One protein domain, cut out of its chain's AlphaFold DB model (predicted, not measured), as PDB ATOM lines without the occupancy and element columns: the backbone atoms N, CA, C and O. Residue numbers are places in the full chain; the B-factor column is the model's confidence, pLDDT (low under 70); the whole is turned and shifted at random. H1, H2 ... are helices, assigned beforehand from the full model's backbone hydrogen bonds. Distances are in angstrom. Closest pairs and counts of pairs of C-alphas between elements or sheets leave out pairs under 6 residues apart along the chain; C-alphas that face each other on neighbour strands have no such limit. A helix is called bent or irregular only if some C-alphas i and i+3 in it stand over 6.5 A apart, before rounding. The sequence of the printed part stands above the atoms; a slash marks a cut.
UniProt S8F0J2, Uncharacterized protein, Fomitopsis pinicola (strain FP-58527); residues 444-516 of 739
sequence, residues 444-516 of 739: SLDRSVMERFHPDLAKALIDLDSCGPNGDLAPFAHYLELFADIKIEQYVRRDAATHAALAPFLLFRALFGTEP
ATOM      1  N   SER A 444      36.831   8.852  36.450       91.81
ATOM      2  CA  SER A 444      38.175   9.399  36.220       91.81
ATOM      3  C   SER A 444      39.297   8.366  36.368       91.81
ATOM      4  O   SER A 444      40.406   8.604  35.888       91.81
ATOM      5  N   LEU A 445      39.009   7.211  36.978       92.94
ATOM      6  CA  LEU A 445      39.878   6.034  36.996       92.94
ATOM      7  C   LEU A 445      39.740   5.263  35.679       92.94
ATOM      8  O   LEU A 445      39.305   4.108  35.638       92.94
ATOM      9  N   ASP A 446      40.050   5.940  34.578       92.94
ATOM     10  CA  ASP A 446      39.976   5.337  33.258       92.94
ATOM     11  C   ASP A 446      41.099   4.316  33.032       92.94
ATOM     12  O   ASP A 446      42.057   4.193  33.805       92.94
ATOM     13  N   ARG A 447      40.983   3.581  31.925       94.56
ATOM     14  CA  ARG A 447      41.964   2.574  31.531       94.56
ATOM     15  C   ARG A 447      43.391   3.128  31.486       94.56
ATOM     16  O   ARG A 447      44.307   2.454  31.936       94.56
ATOM     17  N   SER A 448      43.583   4.341  30.970       93.19
ATOM     18  CA  SER A 448      44.914   4.933  30.800       93.19
ATOM     19  C   SER A 448      45.570   5.297  32.134       93.19
ATOM     20  O   SER A 448      46.785   5.160  32.286       93.19
ATOM     21  N   VAL A 449      44.770   5.730  33.112       94.00
ATOM     22  CA  VAL A 449      45.213   5.991  34.486       94.00
ATOM     23  C   VAL A 449      45.618   4.680  35.147       94.00
ATOM     24  O   VAL A 449      46.717   4.582  35.694       94.00
ATOM     25  N   MET A 450      44.774   3.653  35.050       93.56
ATOM     26  CA  MET A 450      45.047   2.370  35.692       93.56
ATOM     27  C   MET A 450      46.219   1.629  35.048       93.56
ATOM     28  O   MET A 450      47.067   1.130  35.773       93.56
ATOM     29  N   GLU A 451      46.352   1.621  33.720       93.94
ATOM     30  CA  GLU A 451      47.520   1.036  33.038       93.94
ATOM     31  C   GLU A 451      48.831   1.743  33.414       93.94
ATOM     32  O   GLU A 451      49.894   1.125  33.404       93.94
ATOM     33  N   ARG A 452      48.771   3.035  33.760       90.81
ATOM     34  CA  ARG A 452      49.945   3.810  34.169       90.81
ATOM     35  C   ARG A 452      50.379   3.520  35.600       90.81
ATOM     36  O   ARG A 452      51.575   3.390  35.837       90.81
ATOM     37  N   PHE A 453      49.437   3.504  36.540       89.62
ATOM     38  CA  PHE A 453      49.758   3.409  37.968       89.62
ATOM     39  C   PHE A 453      49.677   1.977  38.511       89.62
ATOM     40  O   PHE A 453      50.453   1.631  39.391       89.62
ATOM     41  N   HIS A 454      48.797   1.136  37.958       91.56
ATOM     42  CA  HIS A 454      48.589  -0.260  38.367       91.56
ATOM     43  C   HIS A 454      48.394  -1.180  37.150       91.56
ATOM     44  O   HIS A 454      47.299  -1.723  36.959       91.56
ATOM     45  N   PRO A 455      49.424  -1.371  36.304       92.75
ATOM     46  CA  PRO A 455      49.303  -2.124  35.053       92.75
ATOM     47  C   PRO A 455      48.786  -3.555  35.250       92.75
ATOM     48  O   PRO A 455      47.958  -4.018  34.466       92.75
ATOM     49  N   ASP A 456      49.211  -4.236  36.317       91.75
ATOM     50  CA  ASP A 456      48.787  -5.611  36.606       91.75
ATOM     51  C   ASP A 456      47.309  -5.690  37.002       91.75
ATOM     52  O   ASP A 456      46.579  -6.551  36.506       91.75
ATOM     53  N   LEU A 457      46.836  -4.750  37.829       91.69
ATOM     54  CA  LEU A 457      45.420  -4.653  38.185       91.69
ATOM     55  C   LEU A 457      44.578  -4.272  36.963       91.69
ATOM     56  O   LEU A 457      43.524  -4.861  36.743       91.69
ATOM     57  N   ALA A 458      45.040  -3.319  36.149       93.94
ATOM     58  CA  ALA A 458      44.352  -2.921  34.924       93.94
ATOM     59  C   ALA A 458      44.181  -4.109  33.971       93.94
ATOM     60  O   ALA A 458      43.082  -4.352  33.471       93.94
ATOM     61  N   LYS A 459      45.248  -4.892  33.779       95.00
ATOM     62  CA  LYS A 459      45.212  -6.120  32.989       95.00
ATOM     63  C   LYS A 459      44.239  -7.141  33.580       95.00
ATOM     64  O   LYS A 459      43.382  -7.631  32.855       95.00
ATOM     65  N   ALA A 460      44.317  -7.408  34.884       93.56
ATOM     66  CA  ALA A 460      43.413  -8.343  35.553       93.56
ATOM     67  C   ALA A 460      41.938  -7.934  35.404       93.56
ATOM     68  O   ALA A 460      41.082  -8.787  35.188       93.56
ATOM     69  N   LEU A 461      41.636  -6.636  35.469       94.62
ATOM     70  CA  LEU A 461      40.288  -6.101  35.280       94.62
ATOM     71  C   LEU A 461      39.794  -6.237  33.829       94.62
ATOM     72  O   LEU A 461      38.630  -6.575  33.621       94.62
ATOM     73  N   ILE A 462      40.664  -6.023  32.834       94.81
ATOM     74  CA  ILE A 462      40.348  -6.245  31.408       94.81
ATOM     75  C   ILE A 462      40.086  -7.729  31.138       94.81
ATOM     76  O   ILE A 462      39.116  -8.076  30.459       94.81
ATOM     77  N   ASP A 463      40.940  -8.600  31.671       95.25
ATOM     78  CA  ASP A 463      40.821 -10.047  31.513       95.25
ATOM     79  C   ASP A 463      39.545 -10.560  32.207       95.25
ATOM     80  O   ASP A 463      38.846 -11.415  31.662       95.25
ATOM     81  N   LEU A 464      39.194  -9.993  33.371       93.56
ATOM     82  CA  LEU A 464      37.958 -10.301  34.091       93.56
ATOM     83  C   LEU A 464      36.721  -9.919  33.276       93.56
ATOM     84  O   LEU A 464      35.834 -10.753  33.128       93.56
ATOM     85  N   ASP A 465      36.670  -8.703  32.725       92.00
ATOM     86  CA  ASP A 465      35.555  -8.237  31.884       92.00
ATOM     87  C   ASP A 465      35.413  -9.092  30.608       92.00
ATOM     88  O   ASP A 465      34.313  -9.468  30.198       92.00
ATOM     89  N   SER A 466      36.544  -9.500  30.024       93.12
ATOM     90  CA  SER A 466      36.592 -10.345  28.821       93.12
ATOM     91  C   SER A 466      36.158 -11.794  29.074       93.12
ATOM     92  O   SER A 466      35.711 -12.476  28.151       93.12
ATOM     93  N   CYS A 467      36.282 -12.278  30.313       92.62
ATOM     94  CA  CYS A 467      35.905 -13.633  30.715       92.62
ATOM     95  C   CYS A 467      34.387 -13.878  30.572       92.62
ATOM     96  O   CYS A 467      33.942 -15.001  30.309       92.62
ATOM     97  N   GLY A 468      33.578 -12.822  30.693       92.44
ATOM     98  CA  GLY A 468      32.123 -12.890  30.586       92.44
ATOM     99  C   GLY A 468      31.459 -13.615  31.768       92.44
ATOM    100  O   GLY A 468      32.128 -14.183  32.634       92.44
ATOM    101  N   PRO A 469      30.115 -13.647  31.841       94.00
ATOM    102  CA  PRO A 469      29.392 -14.206  32.990       94.00
ATOM    103  C   PRO A 469      29.573 -15.717  33.177       94.00
ATOM    104  O   PRO A 469      29.466 -16.206  34.296       94.00
ATOM    105  N   ASN A 470      29.888 -16.445  32.103       92.75
ATOM    106  CA  ASN A 470      30.047 -17.901  32.123       92.75
ATOM    107  C   ASN A 470      31.512 -18.357  32.190       92.75
ATOM    108  O   ASN A 470      31.767 -19.559  32.190       92.75
ATOM    109  N   GLY A 471      32.472 -17.431  32.180       91.94
ATOM    110  CA  GLY A 471      33.885 -17.784  32.183       91.94
ATOM    111  C   GLY A 471      34.427 -18.130  33.574       91.94
ATOM    112  O   GLY A 471      33.788 -17.868  34.603       91.94
ATOM    113  N   ASP A 472      35.616 -18.728  33.598       92.62
ATOM    114  CA  ASP A 472      36.294 -19.158  34.821       92.62
ATOM    115  C   ASP A 472      36.857 -17.965  35.615       92.62
ATOM    116  O   ASP A 472      37.584 -17.125  35.081       92.62
ATOM    117  N   LEU A 473      36.520 -17.897  36.907       93.25
ATOM    118  CA  LEU A 473      37.016 -16.864  37.819       93.25
ATOM    119  C   LEU A 473      38.272 -17.280  38.591       93.25
ATOM    120  O   LEU A 473      38.861 -16.428  39.254       93.25
ATOM    121  N   ALA A 474      38.701 -18.545  38.511       93.19
ATOM    122  CA  ALA A 474      39.869 -19.047  39.235       93.19
ATOM    123  C   ALA A 474      41.140 -18.186  39.056       93.19
ATOM    124  O   ALA A 474      41.809 -17.933  40.062       93.19
ATOM    125  N   PRO A 475      41.456 -17.636  37.861       93.69
ATOM    126  CA  PRO A 475      42.612 -16.747  37.693       93.69
ATOM    127  C   PRO A 475      42.549 -15.453  38.521       93.69
ATOM    128  O   PRO A 475      43.584 -14.854  38.808       93.69
ATOM    129  N   PHE A 476      41.351 -15.023  38.928       91.69
ATOM    130  CA  PHE A 476      41.111 -13.782  39.670       91.69
ATOM    131  C   PHE A 476      40.870 -14.014  41.170       91.69
ATOM    132  O   PHE A 476      40.623 -13.050  41.896       91.69
ATOM    133  N   ALA A 477      40.968 -15.264  41.651       89.06
ATOM    134  CA  ALA A 477      40.714 -15.652  43.046       89.06
ATOM    135  C   ALA A 477      41.449 -14.767  44.042       89.06
ATOM    136  O   ALA A 477      40.851 -14.206  44.954       89.06
ATOM    137  N   HIS A 478      42.749 -14.589  43.803       89.06
ATOM    138  CA  HIS A 478      43.605 -13.798  44.667       89.06
ATOM    139  C   HIS A 478      43.110 -12.351  44.798       89.06
ATOM    140  O   HIS A 478      43.059 -11.836  45.908       89.06
ATOM    141  N   TYR A 479      42.686 -11.717  43.700       87.69
ATOM    142  CA  TYR A 479      42.181 -10.342  43.716       87.69
ATOM    143  C   TYR A 479      40.845 -10.232  44.463       87.69
ATOM    144  O   TYR A 479      40.664  -9.325  45.275       87.69
ATOM    145  N   LEU A 480      39.919 -11.161  44.210       86.94
ATOM    146  CA  LEU A 480      38.605 -11.191  44.859       86.94
ATOM    147  C   LEU A 480      38.719 -11.440  46.367       86.94
ATOM    148  O   LEU A 480      38.081 -10.746  47.158       86.94
ATOM    149  N   GLU A 481      39.577 -12.370  46.777       86.50
ATOM    150  CA  GLU A 481      39.833 -12.628  48.192       86.50
ATOM    151  C   GLU A 481      40.557 -11.457  48.860       86.50
ATOM    152  O   GLU A 481      40.198 -11.064  49.967       86.50
ATOM    153  N   LEU A 482      41.578 -10.894  48.206       83.75
ATOM    154  CA  LEU A 482      42.418  -9.854  48.798       83.75
ATOM    155  C   LEU A 482      41.672  -8.528  48.968       83.75
ATOM    156  O   LEU A 482      41.799  -7.881  50.007       83.75
ATOM    157  N   PHE A 483      40.922  -8.100  47.953       84.19
ATOM    158  CA  PHE A 483      40.321  -6.766  47.940       84.19
ATOM    159  C   PHE A 483      38.860  -6.763  48.376       84.19
ATOM    160  O   PHE A 483      38.417  -5.813  49.027       84.19
ATOM    161  N   ALA A 484      38.113  -7.811  48.040       81.38
ATOM    162  CA  ALA A 484      36.674  -7.850  48.243       81.38
ATOM    163  C   ALA A 484      36.210  -8.762  49.391       81.38
ATOM    164  O   ALA A 484      35.039  -8.677  49.747       81.38
ATOM    165  N   ASP A 485      37.092  -9.586  49.970       83.31
ATOM    166  CA  ASP A 485      36.734 -10.665  50.914       83.31
ATOM    167  C   ASP A 485      35.703 -11.650  50.342       83.31
ATOM    168  O   ASP A 485      34.854 -12.212  51.037       83.31
ATOM    169  N   ILE A 486      35.734 -11.820  49.021       83.75
ATOM    170  CA  ILE A 486      34.781 -12.652  48.303       83.75
ATOM    171  C   ILE A 486      35.444 -13.975  47.963       83.75
ATOM    172  O   ILE A 486      36.466 -14.026  47.280       83.75
ATOM    173  N   LYS A 487      34.790 -15.058  48.375       87.56
ATOM    174  CA  LYS A 487      35.125 -16.407  47.926       87.56
ATOM    175  C   LYS A 487      34.512 -16.670  46.550       87.56
ATOM    176  O   LYS A 487      33.329 -16.384  46.344       87.56
ATOM    177  N   ILE A 488      35.286 -17.239  45.620       87.31
ATOM    178  CA  ILE A 488      34.836 -17.497  44.237       87.31
ATOM    179  C   ILE A 488      33.551 -18.323  44.199       87.31
ATOM    180  O   ILE A 488      32.703 -18.090  43.337       87.31
ATOM    181  N   GLU A 489      33.376 -19.260  45.133       87.75
ATOM    182  CA  GLU A 489      32.219 -20.156  45.188       87.75
ATOM    183  C   GLU A 489      30.890 -19.388  45.237       87.75
ATOM    184  O   GLU A 489      29.875 -19.871  44.733       87.75
ATOM    185  N   GLN A 490      30.901 -18.163  45.774       83.69
ATOM    186  CA  GLN A 490      29.730 -17.286  45.847       83.69
ATOM    187  C   GLN A 490      29.301 -16.735  44.473       83.69
ATOM    188  O   GLN A 490      28.147 -16.349  44.307       83.69
ATOM    189  N   TYR A 491      30.188 -16.743  43.471       85.25
ATOM    190  CA  TYR A 491      29.972 -16.163  42.135       85.25
ATOM    191  C   TYR A 491      29.960 -17.196  40.999       85.25
ATOM    192  O   TYR A 491      29.939 -16.836  39.818       85.25
ATOM    193  N   VAL A 492      29.902 -18.489  41.338       81.44
ATOM    194  CA  VAL A 492      29.821 -19.591  40.362       81.44
ATOM    195  C   VAL A 492      28.557 -19.499  39.495       81.44
ATOM    196  O   VAL A 492      28.575 -19.913  38.342       81.44
ATOM    197  N   ARG A 493      27.463 -18.929  40.018       84.19
ATOM    198  CA  ARG A 493      26.182 -18.753  39.304       84.19
ATOM    199  C   ARG A 493      25.843 -17.284  39.023       84.19
ATOM    200  O   ARG A 493      24.678 -16.902  39.100       84.19
ATOM    201  N   ARG A 494      26.852 -16.453  38.750       92.44
ATOM    202  CA  ARG A 494      26.646 -15.028  38.440       92.44
ATOM    203  C   ARG A 494      25.897 -14.843  37.117       92.44
ATOM    204  O   ARG A 494      26.124 -15.579  36.160       92.44
ATOM    205  N   ASP A 495      25.043 -13.831  37.055       93.94
ATOM    206  CA  ASP A 495      24.436 -13.372  35.806       93.94
ATOM    207  C   ASP A 495      25.291 -12.277  35.135       93.94
ATOM    208  O   ASP A 495      26.350 -11.881  35.633       93.94
ATOM    209  N   ALA A 496      24.848 -11.795  33.970       93.50
ATOM    210  CA  ALA A 496      25.565 -10.774  33.206       93.50
ATOM    211  C   ALA A 496      25.722  -9.450  33.972       93.50
ATOM    212  O   ALA A 496      26.783  -8.834  33.905       93.50
ATOM    213  N   ALA A 497      24.695  -9.031  34.718       91.94
ATOM    214  CA  ALA A 497      24.721  -7.786  35.483       91.94
ATOM    215  C   ALA A 497      25.683  -7.880  36.675       91.94
ATOM    216  O   ALA A 497      26.503  -6.991  36.886       91.94
ATOM    217  N   THR A 498      25.635  -8.993  37.409       90.69
ATOM    218  CA  THR A 498      26.544  -9.277  38.520       90.69
ATOM    219  C   THR A 498      27.984  -9.341  38.030       90.69
ATOM    220  O   THR A 498      28.866  -8.751  38.645       90.69
ATOM    221  N   HIS A 499      28.236 -10.014  36.901       93.44
ATOM    222  CA  HIS A 499      29.574 -10.084  36.321       93.44
ATOM    223  C   HIS A 499      30.108  -8.706  35.910       93.44
ATOM    224  O   HIS A 499      31.228  -8.363  36.279       93.44
ATOM    225  N   ALA A 500      29.298  -7.905  35.217       91.50
ATOM    226  CA  ALA A 500      29.649  -6.546  34.811       91.50
ATOM    227  C   ALA A 500      30.010  -5.636  36.003       91.50
ATOM    228  O   ALA A 500      30.924  -4.816  35.908       91.50
ATOM    229  N   ALA A 501      29.341  -5.824  37.145       91.81
ATOM    230  CA  ALA A 501      29.581  -5.057  38.364       91.81
ATOM    231  C   ALA A 501      30.842  -5.489  39.141       91.81
ATOM    232  O   ALA A 501      31.344  -4.711  39.955       91.81
ATOM    233  N   LEU A 502      31.388  -6.690  38.899       91.56
ATOM    234  CA  LEU A 502      32.561  -7.190  39.631       91.56
ATOM    235  C   LEU A 502      33.799  -6.325  39.406       91.56
ATOM    236  O   LEU A 502      34.511  -6.022  40.357       91.56
ATOM    237  N   ALA A 503      34.059  -5.921  38.166       92.69
ATOM    238  CA  ALA A 503      35.254  -5.164  37.820       92.69
ATOM    239  C   ALA A 503      35.294  -3.748  38.447       92.69
ATOM    240  O   ALA A 503      36.284  -3.434  39.115       92.69
ATOM    241  N   PRO A 504      34.248  -2.895  38.338       92.75
ATOM    242  CA  PRO A 504      34.238  -1.605  39.032       92.75
ATOM    243  C   PRO A 504      34.244  -1.768  40.559       92.75
ATOM    244  O   PRO A 504      34.899  -0.991  41.252       92.75
ATOM    245  N   PHE A 505      33.586  -2.801  41.095       91.19
ATOM    246  CA  PHE A 505      33.630  -3.106  42.526       91.19
ATOM    247  C   PHE A 505      35.035  -3.488  43.003       91.19
ATOM    248  O   PHE A 505      35.509  -2.964  44.011       91.19
ATOM    249  N   LEU A 506      35.725  -4.357  42.263       91.06
ATOM    250  CA  LEU A 506      37.080  -4.792  42.575       91.06
ATOM    251  C   LEU A 506      38.071  -3.626  42.500       91.06
ATOM    252  O   LEU A 506      38.867  -3.454  43.418       91.06
ATOM    253  N   LEU A 507      37.975  -2.792  41.459       92.00
ATOM    254  CA  LEU A 507      38.781  -1.577  41.324       92.00
ATOM    255  C   LEU A 507      38.582  -0.633  42.515       92.00
ATOM    256  O   LEU A 507      39.550  -0.170  43.118       92.00
ATOM    257  N   PHE A 508      37.324  -0.381  42.883       90.19
ATOM    258  CA  PHE A 508      36.997   0.464  44.024       90.19
ATOM    259  C   PHE A 508      37.585  -0.085  45.325       90.19
ATOM    260  O   PHE A 508      38.235   0.640  46.072       90.19
ATOM    261  N   ARG A 509      37.394  -1.381  45.580       87.94
ATOM    262  CA  ARG A 509      37.880  -2.059  46.786       87.94
ATOM    263  C   ARG A 509      39.403  -2.104  46.867       87.94
ATOM    264  O   ARG A 509      39.958  -1.995  47.962       87.94
ATOM    265  N   ALA A 510      40.069  -2.246  45.725       87.88
ATOM    266  CA  ALA A 510      41.521  -2.246  45.637       87.88
ATOM    267  C   ALA A 510      42.114  -0.874  45.994       87.88
ATOM    268  O   ALA A 510      43.071  -0.813  46.764       87.88
ATOM    269  N   LEU A 511      41.513   0.212  45.495       86.25
ATOM    270  CA  LEU A 511      42.016   1.573  45.705       86.25
ATOM    271  C   LEU A 511      41.551   2.211  47.014       86.25
ATOM    272  O   LEU A 511      42.330   2.897  47.656       86.25
ATOM    273  N   PHE A 512      40.298   2.020  47.421       84.06
ATOM    274  CA  PHE A 512      39.692   2.792  48.517       84.06
ATOM    275  C   PHE A 512      39.355   1.956  49.747       84.06
ATOM    276  O   PHE A 512      39.051   2.496  50.806       84.06
ATOM    277  N   GLY A 513      39.419   0.633  49.621       83.50
ATOM    278  CA  GLY A 513      39.001  -0.275  50.670       83.50
ATOM    279  C   GLY A 513      37.487  -0.410  50.777       83.50
ATOM    280  O   GLY A 513      36.763  -0.382  49.784       83.50
ATOM    281  N   THR A 514      37.013  -0.690  51.989       79.31
ATOM    282  CA  THR A 514      35.622  -1.098  52.226       79.31
ATOM    283  C   THR A 514      34.648   0.066  52.293       79.31
ATOM    284  O   THR A 514      33.461  -0.130  52.039       79.31
ATOM    285  N   GLU A 515      35.146   1.249  52.636       79.12
ATOM    286  CA  GLU A 515      34.341   2.431  52.906       79.12
ATOM    287  C   GLU A 515      34.491   3.463  51.787       79.12
ATOM    288  O   GLU A 515      35.588   3.649  51.253       79.12
ATOM    289  N   PRO A 516      33.407   4.159  51.419       78.00
ATOM    290  CA  PRO A 516      33.481   5.171  50.387       78.00
ATOM    291  C   PRO A 516      34.288   6.395  50.838       78.00
ATOM    292  O   PRO A 516      33.982   6.990  51.876       78.00
TER     293      PRO A 516
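AT A GLANCE: This is residues 444 to 516 of the 739 residues of an uncharacterized protein of Fomitopsis pinicola (strain FP-58527) (UniProt S8F0J2). Two helices, H2 and H5, pack side by side and run opposite ways, and H3 slants steeply from near Ala 460 of H2 to the last part of H5. H1 folds back on the first part of H2 at one end of the domain, and the single turn H4 lies by H3 toward the other end. The printed part has 73 residues with five named helices, H1 to H5 in chain order, and no named strand: the class is all helix. It is compact, with a radius of gyration of the C-alphas of 11.7 A, and spans 32 by 25 by 20 A.

IN THESE COORDINATES: H1, residues 447 to 453, begins at C-alpha 447 (41.964, 2.574, 31.531). H2, residues 455 to 467, is 18.2 A long. H3, residues 474 to 484, measures 14.7 A and is irregular: C-alphas 475 and 478 are 7.6 A apart. H4 is residues 488 to 491. H5, residues 496 to 512, measures 24.9 A, has a kink of 28 degrees near residue 504, and is only just irregular, with C-alphas 500 and 503 6.51 A apart; it ends at C-alpha 512 (39.692, 2.792, 48.517).

HOW THE PARTS SIT: H1 and H2 form a helical hairpin at 34 degrees, a tilt only just shallow; H2 touches H1 with residues 457 to 459 alone, and the closest C-alphas, of Met 450 and Ala 458, are 5.4 A apart. H2 touches H5 at a shallow tilt of 12 degrees, opposite ways, closest at the C-alphas of Leu 461 and Ala 503, 5.7 A. H3 touches H5 at a steep tilt of 51 degrees, the same way, through residues 506 to 510 of H5 alone; the C-alphas of Phe 483 and Ala 510 come to 5.2 A. H2 and H3 are close but not clearly touching. H4 only just touches H3, with 3 pairs of C-alphas within 8 A, the closest those of Ala 477 and Ile 488, 6.3 A. H1 and H5 are apart. Every O i to N i+4 pair is within hydrogen-bond range in H1 and H2, against 5 of 7 in H3 and 11 of 13 in H5; H4 is too short for one.

THE WHOLE: The C-alphas of Arg 452 and Arg 493, the two farthest apart, are 33.2 A apart. The printed part has no cut and no long link. Its mean pLDDT is 90.0, and no printed residue is under 70.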